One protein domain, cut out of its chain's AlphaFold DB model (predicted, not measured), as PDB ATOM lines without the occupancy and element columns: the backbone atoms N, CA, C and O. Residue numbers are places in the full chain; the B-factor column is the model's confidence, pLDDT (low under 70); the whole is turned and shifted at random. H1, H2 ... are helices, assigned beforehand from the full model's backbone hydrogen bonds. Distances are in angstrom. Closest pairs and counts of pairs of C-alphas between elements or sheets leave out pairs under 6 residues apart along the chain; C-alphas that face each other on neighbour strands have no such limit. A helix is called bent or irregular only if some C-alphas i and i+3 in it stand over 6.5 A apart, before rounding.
ATOM      1  N   CYS A   2     144.183  16.870  59.878       47.41
ATOM      2  CA  CYS A   2     145.493  17.032  59.224       47.41
ATOM      3  C   CYS A   2     145.870  16.033  58.101       47.41
ATOM      4  O   CYS A   2     146.697  16.350  57.256       47.41
ATOM      5  N   PHE A   3     145.291  14.825  58.061       53.69
ATOM      6  CA  PHE A   3     145.665  13.797  57.073       53.69
ATOM      7  C   PHE A   3     144.990  13.950  55.705       53.69
ATOM      8  O   PHE A   3     145.554  13.513  54.706       53.69
ATOM      9  N   LYS A   4     143.804  14.576  55.631       58.75
ATOM     10  CA  LYS A   4     143.185  14.903  54.332       58.75
ATOM     11  C   LYS A   4     143.918  16.060  53.654       58.75
ATOM     12  O   LYS A   4     144.051  16.070  52.437       58.75
ATOM     13  N   ASP A   5     144.441  16.974  54.462       62.28
ATOM     14  CA  ASP A   5     145.132  18.184  54.025       62.28
ATOM     15  C   ASP A   5     146.496  17.872  53.385       62.28
ATOM     16  O   ASP A   5     146.877  18.479  52.386       62.28
ATOM     17  N   GLY A   6     147.201  16.854  53.894       61.47
ATOM     18  CA  GLY A   6     148.448  16.349  53.309       61.47
ATOM     19  C   GLY A   6     148.275  15.546  52.011       61.47
ATOM     20  O   GLY A   6     149.269  15.226  51.365       61.47
ATOM     21  N   ALA A   7     147.044  15.216  51.604       69.12
ATOM     22  CA  ALA A   7     146.773  14.428  50.399       69.12
ATOM     23  C   ALA A   7     146.608  15.276  49.122       69.12
ATOM     24  O   ALA A   7     146.408  14.715  48.047       69.12
ATOM     25  N   GLU A   8     146.673  16.609  49.215       79.75
ATOM     26  CA  GLU A   8     146.532  17.485  48.052       79.75
ATOM     27  C   GLU A   8     147.831  17.504  47.222       79.75
ATOM     28  O   GLU A   8     148.876  17.931  47.717       79.75
ATOM     29  N   PRO A   9     147.792  17.089  45.943       76.50
ATOM     30  CA  PRO A   9     148.983  17.061  45.095       76.50
ATOM     31  C   PRO A   9     149.396  18.457  44.610       76.50
ATOM     32  O   PRO A   9     150.547  18.678  44.235       76.50
ATOM     33  N   ARG A  10     148.474  19.430  44.592       84.38
ATOM     34  CA  ARG A  10     148.753  20.783  44.093       84.38
ATOM     35  C   ARG A  10     149.316  21.671  45.196       84.38
ATOM     36  O   ARG A  10     148.614  22.043  46.134       84.38
ATOM     37  N   VAL A  11     150.546  22.139  44.990       84.81
ATOM     38  CA  VAL A  11     151.256  23.066  45.893       84.81
ATOM     39  C   VAL A  11     150.450  24.341  46.189       84.81
ATOM     40  O   VAL A  11     150.461  24.844  47.308       84.81
ATOM     41  N   THR A  12     149.718  24.878  45.211       86.06
ATOM     42  CA  THR A  12     148.913  26.101  45.392       86.06
ATOM     43  C   THR A  12     147.719  25.900  46.321       86.06
ATOM     44  O   THR A  12     147.349  26.810  47.059       86.06
ATOM     45  N   VAL A  13     147.111  24.715  46.293       85.69
ATOM     46  CA  VAL A  13     145.984  24.367  47.162       85.69
ATOM     47  C   VAL A  13     146.501  23.992  48.550       85.69
ATOM     48  O   VAL A  13     145.944  24.463  49.536       85.69
ATOM     49  N   PHE A  14     147.625  23.273  48.630       86.56
ATOM     50  CA  PHE A  14     148.319  22.992  49.887       86.56
ATOM     51  C   PHE A  14     148.603  24.269  50.695       86.56
ATOM     52  O   PHE A  14     148.225  24.352  51.860       86.56
ATOM     53  N   HIS A  15     149.175  25.308  50.073       88.19
ATOM     54  CA  HIS A  15     149.430  26.578  50.764       88.19
ATOM     55  C   HIS A  15     148.152  27.231  51.304       88.19
ATOM     56  O   HIS A  15     148.149  27.725  52.427       88.19
ATOM     57  N   LYS A  16     147.047  27.197  50.545       90.25
ATOM     58  CA  LYS A  16     145.758  27.726  51.021       90.25
ATOM     59  C   LYS A  16     145.262  26.978  52.258       90.25
ATOM     60  O   LYS A  16     144.754  27.612  53.177       90.25
ATOM     61  N   ILE A  17     145.416  25.655  52.286       88.44
ATOM     62  CA  ILE A  17     145.003  24.821  53.419       88.44
ATOM     63  C   ILE A  17     145.879  25.094  54.647       88.44
ATOM     64  O   ILE A  17     145.358  25.254  55.745       88.44
ATOM     65  N   ILE A  18     147.198  25.216  54.475       89.25
ATOM     66  CA  ILE A  18     148.118  25.531  55.577       89.25
ATOM     67  C   ILE A  18     147.822  26.895  56.194       89.25
ATOM     68  O   ILE A  18     147.798  27.011  57.418       89.25
ATOM     69  N   GLU A  19     147.534  27.905  55.373       91.00
ATOM     70  CA  GLU A  19     147.124  29.213  55.884       91.00
ATOM     71  C   GLU A  19     145.793  29.129  56.643       91.00
ATOM     72  O   GLU A  19     145.668  29.701  57.723       91.00
ATOM     73  N   GLN A  20     144.824  28.344  56.161       91.50
ATOM     74  CA  GLN A  20     143.586  28.099  56.909       91.50
ATOM     75  C   GLN A  20     143.853  27.422  58.261       91.50
ATOM     76  O   GLN A  20     143.330  27.874  59.280       91.50
ATOM     77  N   ILE A  21     144.703  26.394  58.306       89.00
ATOM     78  CA  ILE A  21     145.077  25.712  59.556       89.00
ATOM     79  C   ILE A  21     145.743  26.693  60.521       89.00
ATOM     80  O   ILE A  21     145.383  26.729  61.692       89.00
ATOM     81  N   LYS A  22     146.648  27.540  60.027       92.25
ATOM     82  CA  LYS A  22     147.313  28.577  60.821       92.25
ATOM     83  C   LYS A  22     146.333  29.588  61.411       92.25
ATOM     84  O   LYS A  22     146.511  29.999  62.553       92.25
ATOM     85  N   THR A  23     145.302  29.975  60.656       93.12
ATOM     86  CA  THR A  23     144.247  30.868  61.167       93.12
ATOM     87  C   THR A  23     143.340  30.196  62.194       93.12
ATOM     88  O   THR A  23     142.852  30.871  63.096       93.12
ATOM     89  N   LEU A  24     143.111  28.885  62.068       93.50
ATOM     90  CA  LEU A  24     142.214  28.132  62.943       93.50
ATOM     91  C   LEU A  24     142.896  27.734  64.260       93.50
ATOM     92  O   LEU A  24     142.297  27.853  65.326       93.50
ATOM     93  N   ASP A  25     144.133  27.248  64.176       92.94
ATOM     94  CA  ASP A  25     144.927  26.784  65.309       92.94
ATOM     95  C   ASP A  25     146.436  26.985  65.045       92.94
ATOM     96  O   ASP A  25     147.087  26.176  64.368       92.94
ATOM     97  N   PRO A  26     147.033  28.042  65.624       92.12
ATOM     98  CA  PRO A  26     148.463  28.309  65.517       92.12
ATOM     99  C   PRO A  26     149.345  27.188  66.085       92.12
ATOM    100  O   PRO A  26     150.453  26.980  65.591       92.12
ATOM    101  N   ASN A  27     148.872  26.450  67.098       90.69
ATOM    102  CA  ASN A  27     149.635  25.354  67.700       90.69
ATOM    103  C   ASN A  27     149.674  24.143  66.765       90.69
ATOM    104  O   ASN A  27     150.723  23.515  66.611       90.69
ATOM    105  N   ALA A  28     148.558  23.844  66.093       88.19
ATOM    106  CA  ALA A  28     148.519  22.812  65.061       88.19
ATOM    107  C   ALA A  28     149.447  23.158  63.889       88.19
ATOM    108  O   ALA A  28     150.173  22.288  63.407       88.19
ATOM    109  N   PHE A  29     149.477  24.426  63.464       91.44
ATOM    110  CA  PHE A  29     150.430  24.885  62.454       91.44
ATOM    111  C   PHE A  29     151.883  24.708  62.912       91.44
ATOM    112  O   PHE A  29     152.672  24.127  62.174       91.44
ATOM    113  N   ALA A  30     152.231  25.142  64.128       92.19
ATOM    114  CA  ALA A  30     153.590  25.008  64.657       92.19
ATOM    115  C   ALA A  30     154.042  23.539  64.732       92.19
ATOM    116  O   ALA A  30     155.181  23.217  64.394       92.19
ATOM    117  N   TYR A  31     153.136  22.638  65.117       90.12
ATOM    118  CA  TYR A  31     153.392  21.200  65.092       90.12
ATOM    119  C   TYR A  31     153.654  20.685  63.670       90.12
ATOM    120  O   TYR A  31     154.623  19.965  63.450       90.12
ATOM    121  N   LEU A  32     152.817  21.063  62.697       87.19
ATOM    122  CA  LEU A  32     152.952  20.623  61.305       87.19
ATOM    123  C   LEU A  32     154.202  21.185  60.624       87.19
ATOM    124  O   LEU A  32     154.853  20.467  59.869       87.19
ATOM    125  N   ASP A  33     154.556  22.442  60.894       89.06
ATOM    126  CA  ASP A  33     155.752  23.076  60.332       89.06
ATOM    127  C   ASP A  33     157.046  22.487  60.921       89.06
ATOM    128  O   ASP A  33     158.068  22.436  60.242       89.06
ATOM    129  N   GLY A  34     156.983  21.938  62.141       88.94
ATOM    130  CA  GLY A  34     158.078  21.177  62.751       88.94
ATOM    131  C   GLY A  34     158.327  19.796  62.128       88.94
ATOM    132  O   GLY A  34     159.376  19.196  62.372       88.94
ATOM    133  N   ILE A  35     157.398  19.274  61.320       87.56
ATOM    134  CA  ILE A  35     157.559  17.999  60.615       87.56
ATOM    135  C   ILE A  35     157.990  18.281  59.175       87.56
ATOM    136  O   ILE A  35     157.339  19.025  58.445       87.56
ATOM    137  N   ASP A  36     159.048  17.604  58.728       85.56
ATOM    138  CA  ASP A  36     159.501  17.639  57.335       85.56
ATOM    139  C   ASP A  36     158.344  17.364  56.355       85.56
ATOM    140  O   ASP A  36     157.796  16.258  56.312       85.56
ATOM    141  N   LYS A  37     158.003  18.379  55.550       85.12
ATOM    142  CA  LYS A  37     156.865  18.395  54.614       85.12
ATOM    143  C   LYS A  37     156.898  17.215  53.645       85.12
ATOM    144  O   LYS A  37     155.845  16.663  53.328       85.12
ATOM    145  N   SER A  38     158.082  16.750  53.249       81.62
ATOM    146  CA  SER A  38     158.227  15.615  52.329       81.62
ATOM    147  C   SER A  38     157.722  14.279  52.895       81.62
ATOM    148  O   SER A  38     157.461  13.338  52.144       81.62
ATOM    149  N   LYS A  39     157.561  14.177  54.220       76.50
ATOM    150  CA  LYS A  39     157.121  12.951  54.903       76.50
ATOM    151  C   LYS A  39     155.606  12.835  55.041       76.50
ATOM    152  O   LYS A  39     155.114  11.737  55.284       76.50
ATOM    153  N   TRP A  40     154.875  13.941  54.917       78.25
ATOM    154  CA  TRP A  40     153.440  13.977  55.220       78.25
ATOM    155  C   TRP A  40     152.589  14.737  54.197       78.25
ATOM    156  O   TRP A  40     151.364  14.677  54.286       78.25
ATOM    157  N   THR A  41     153.202  15.403  53.213       81.56
ATOM    158  CA  THR A  41     152.491  16.130  52.149       81.56
ATOM    159  C   THR A  41     152.787  15.530  50.783       81.56
ATOM    160  O   THR A  41     153.944  15.370  50.403       81.56
ATOM    161  N   LEU A  42     151.737  15.223  50.025       80.62
ATOM    162  CA  LEU A  42     151.839  14.675  48.675       80.62
ATOM    163  C   LEU A  42     152.445  15.689  47.693       80.62
ATOM    164  O   LEU A  42     153.185  15.317  46.794       80.62
ATOM    165  N   SER A  43     152.176  16.982  47.882       82.06
ATOM    166  CA  SER A  43     152.729  18.059  47.053       82.06
ATOM    167  C   SER A  43     154.250  18.231  47.178       82.06
ATOM    168  O   SER A  43     154.859  18.836  46.293       82.06
ATOM    169  N   HIS A  44     154.868  17.728  48.255       84.25
ATOM    170  CA  HIS A  44     156.303  17.873  48.523       84.25
ATOM    171  C   HIS A  44     157.039  16.532  48.720       84.25
ATOM    172  O   HIS A  44     158.211  16.543  49.098       84.25
ATOM    173  N   ASP A  45     156.403  15.381  48.466       81.25
ATOM    174  CA  ASP A  45     157.018  14.055  48.672       81.25
ATOM    175  C   ASP A  45     157.894  13.564  47.504       81.25
ATOM    176  O   ASP A  45     158.566  12.535  47.630       81.25
ATOM    177  N   GLY A  46     157.922  14.296  46.385       81.31
ATOM    178  CA  GLY A  46     158.707  13.945  45.199       81.31
ATOM    179  C   GLY A  46     158.289  12.612  44.573       81.31
ATOM    180  O   GLY A  46     159.162  11.820  44.223       81.31
ATOM    181  N   ASP A  47     156.979  12.347  44.508       73.62
ATOM    182  CA  ASP A  47     156.345  11.119  43.998       73.62
ATOM    183  C   ASP A  47     156.600   9.859  44.835       73.62
ATOM    184  O   ASP A  47     156.276   8.739  44.428       73.62
ATOM    185  N   LYS A  48     157.142  10.012  46.045       71.25
ATOM    186  CA  LYS A  48     157.491   8.871  46.898       71.25
ATOM    187  C   LYS A  48     156.284   8.274  47.639       71.25
ATOM    188  O   LYS A  48     156.416   7.215  48.248       71.25
ATOM    189  N   ARG A  49     155.100   8.904  47.558       69.56
ATOM    190  CA  ARG A  49     153.778   8.425  48.030       69.56
ATOM    191  C   ARG A  49     153.763   7.861  49.455       69.56
ATOM    192  O   ARG A  49     152.887   7.058  49.791       69.56
ATOM    193  N   HIS A  50     154.693   8.287  50.311       67.25
ATOM    194  CA  HIS A  50     154.882   7.723  51.651       67.25
ATOM    195  C   HIS A  50     153.599   7.815  52.493       67.25
ATOM    196  O   HIS A  50     153.219   6.850  53.158       67.25
ATOM    197  N   GLY A  51     152.892   8.948  52.405       62.00
ATOM    198  CA  GLY A  51     151.628   9.166  53.111       62.00
ATOM    199  C   GLY A  51     150.474   8.318  52.568       62.00
ATOM    200  O   GLY A  51     149.706   7.755  53.343       62.00
ATOM    201  N   ILE A  52     150.379   8.149  51.245       64.19
ATOM    202  CA  ILE A  52     149.320   7.343  50.609       64.19
ATOM    203  C   ILE A  52     149.474   5.864  50.980       64.19
ATOM    204  O   ILE A  52     148.485   5.194  51.285       64.19
ATOM    205  N   LEU A  53     150.710   5.357  50.984       63.81
ATOM    206  CA  LEU A  53     150.997   3.966  51.325       63.81
ATOM    207  C   LEU A  53     150.591   3.648  52.777       63.81
ATOM    208  O   LEU A  53     149.979   2.613  53.040       63.81
ATOM    209  N   MET A  54     150.884   4.562  53.708       60.84
ATOM    210  CA  MET A  54     150.612   4.377  55.136       60.84
ATOM    211  C   MET A  54     149.123   4.547  55.485       60.84
ATOM    212  O   MET A  54     148.577   3.756  56.260       60.84
ATOM    213  N   THR A  55     148.433   5.518  54.875       67.62
ATOM    214  CA  THR A  55     146.987   5.715  55.069       67.62
ATOM    215  C   THR A  55     146.193   4.526  54.545       67.62
ATOM    216  O   THR A  55     145.410   3.957  55.293       67.62
ATOM    217  N   ASN A  56     146.459   4.060  53.323       73.19
ATOM    218  CA  ASN A  56     145.726   2.922  52.761       73.19
ATOM    219  C   ASN A  56     145.929   1.642  53.594       73.19
ATOM    220  O   ASN A  56     144.991   0.885  53.845       73.19
ATOM    221  N   MET A  57     147.148   1.419  54.098       74.44
ATOM    222  CA  MET A  57     147.418   0.284  54.978       74.44
ATOM    223  C   MET A  57     146.671   0.399  56.312       74.44
ATOM    224  O   MET A  57     146.022  -0.560  56.732       74.44
ATOM    225  N   SER A  58     146.718   1.562  56.966       76.56
ATOM    226  CA  SER A  58     146.003   1.770  58.232       76.56
ATOM    227  C   SER A  58     144.478   1.739  58.066       76.56
ATOM    228  O   SER A  58     143.796   1.151  58.901       76.56
ATOM    229  N   GLU A  59     143.924   2.274  56.976       77.62
ATOM    230  CA  GLU A  59     142.495   2.204  56.643       77.62
ATOM    231  C   GLU A  59     142.040   0.772  56.357       77.62
ATOM    232  O   GLU A  59     141.010   0.344  56.879       77.62
ATOM    233  N   SER A  60     142.827   0.000  55.600       79.81
ATOM    234  CA  SER A  60     142.559  -1.418  55.344       79.81
ATOM    235  C   SER A  60     142.544  -2.226  56.645       79.81
ATOM    236  O   SER A  60     141.599  -2.974  56.911       79.81
ATOM    237  N   ILE A  61     143.542  -2.010  57.508       76.38
ATOM    238  CA  ILE A  61     143.629  -2.659  58.821       76.38
ATOM    239  C   ILE A  61     142.453  -2.234  59.709       76.38
ATOM    240  O   ILE A  61     141.811  -3.087  60.320       76.38
ATOM    241  N   ASN A  62     142.089  -0.950  59.728       79.50
ATOM    242  CA  ASN A  62     140.925  -0.460  60.465       79.50
ATOM    243  C   ASN A  62     139.618  -1.080  59.951       79.50
ATOM    244  O   ASN A  62     138.790  -1.501  60.755       79.50
ATOM    245  N   GLY A  63     139.446  -1.215  58.636       81.75
ATOM    246  CA  GLY A  63     138.289  -1.874  58.030       81.75
ATOM    247  C   GLY A  63     138.147  -3.336  58.458       81.75
ATOM    248  O   GLY A  63     137.047  -3.769  58.799       81.75
ATOM    249  N   VAL A  64     139.259  -4.075  58.525       79.81
ATOM    250  CA  VAL A  64     139.296  -5.464  59.018       79.81
ATOM    251  C   VAL A  64     139.045  -5.535  60.528       79.81
ATOM    252  O   VAL A  64     138.320  -6.412  61.003       79.81
ATOM    253  N   MET A  65     139.614  -4.605  61.298       76.25
ATOM    254  CA  MET A  65     139.495  -4.593  62.756       76.25
ATOM    255  C   MET A  65     138.126  -4.116  63.247       76.25
ATOM    256  O   MET A  65     137.680  -4.571  64.293       76.25
ATOM    257  N   ASN A  66     137.430  -3.233  62.529       79.62
ATOM    258  CA  ASN A  66     136.114  -2.708  62.920       79.62
ATOM    259  C   ASN A  66     135.091  -3.800  63.292       79.62
ATOM    260  O   ASN A  66     134.543  -3.737  64.395       79.62
ATOM    261  N   PRO A  67     134.841  -4.817  62.447       75.69
ATOM    262  CA  PRO A  67     133.988  -5.943  62.817       75.69
ATOM    263  C   PRO A  67     134.666  -6.881  63.828       75.69
ATOM    264  O   PRO A  67     133.987  -7.452  64.680       75.69
ATOM    265  N   ALA A  68     135.998  -7.010  63.793       75.44
ATOM    266  CA  ALA A  68     136.737  -7.876  64.711       75.44
ATOM    267  C   ALA A  68     136.761  -7.357  66.161       75.44
ATOM    268  O   ALA A  68     136.845  -8.160  67.082       75.44
ATOM    269  N   ARG A  69     136.605  -6.045  66.393       74.50
ATOM    270  CA  ARG A  69     136.556  -5.427  67.734       74.50
ATOM    271  C   ARG A  69     135.428  -5.958  68.623       74.50
ATOM    272  O   ARG A  69     135.496  -5.810  69.836       74.50
ATOM    273  N   ARG A  70     134.392  -6.565  68.032       82.38
ATOM    274  CA  ARG A  70     133.276  -7.202  68.755       82.38
ATOM    275  C   ARG A  70     133.499  -8.694  69.016       82.38
ATOM    276  O   ARG A  70     132.651  -9.337  69.625       82.38
TER     277      ARG A  70
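What this domain is: This is residues 2 to 70 of the 116 residues of an uncharacterized protein of Phtheirospermum japonicum (UniProt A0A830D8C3). What would one see first? A long helix, H4, makes an arm whose residues 56 to 68 stick out from a small body, and in that body H2 and H3 form a helical hairpin with the very short H1 near H2. The looping residues 34 to 49 lead from H3 to H4. What is it built of? The printed part has 69 residues with four named helices, in the order H1, H2, H3, H4, and no named strand; the class is all helix, with 45 residues in the helices. How large and how dense is it? The whole is loose, with a radius of gyration of the C-alphas of 14.2 A and spans of 40 by 28 by 19 A.

Where its parts are: Where is the longest helix? H4 is residues 50 to 68, 27.3 A from C-alpha 50 at (154.882, 7.723, 51.651) to C-alpha 68 at (136.737, -7.876, 64.711). It is irregular, but only just: C-alphas 64 and 67 are 6.54 A apart. Where are the other helices? H2, residues 11 to 24, is 20.0 A long and begins with C-alpha 11 at (151.256, 23.066, 45.893). H3, residues 26 to 33, is 10.4 A long, and H1, residues 2 to 5, is 5.3 A long.

How they stand to each other: How does H4 stand to the other helices? H4 touches no helix: it is apart from H2 and H3, and only just apart from H1, with the closest C-alphas 8.4 A apart. How do H2 and H3 stand? They touch and form a hairpin, running opposite ways at a shallow tilt of 33 degrees, only just short of steep. H2 touches H3 with residues 18 to 22 alone, and the closest C-alphas, those of Lys 22 and Phe 29, are 5.1 A apart. Where is H1? It is close to H2 but not clearly touching, the closest C-alphas being those of Asp 5 and Ile 17 at 6.7 A, and it is apart from H3. What do the backbone N and O atoms show? In H3 every O i to N i+4 pair is within hydrogen-bond range, in H2 9 of 10 and in H4 13 of 15, while H1 is too short for such a pair.

The domain as a whole: How far does it reach? The two C-alphas farthest apart, those of Thr 12 and Arg 70, are 43.6 A apart. Residues 56 to 70, of which 56 to 68 belong to H4, stand free; the body without them has 54 residues and spans 29 by 20 by 16 A. How are the helices linked? The printed part has no cut; the links H1 to H2 and H2 to H3 are tight, and the link H3 to H4, with 16 residues, is long. Where is confidence low? Residues 2 to 7 and 49 to 55 are under 70, and the mean pLDDT of the printed part is 79.6.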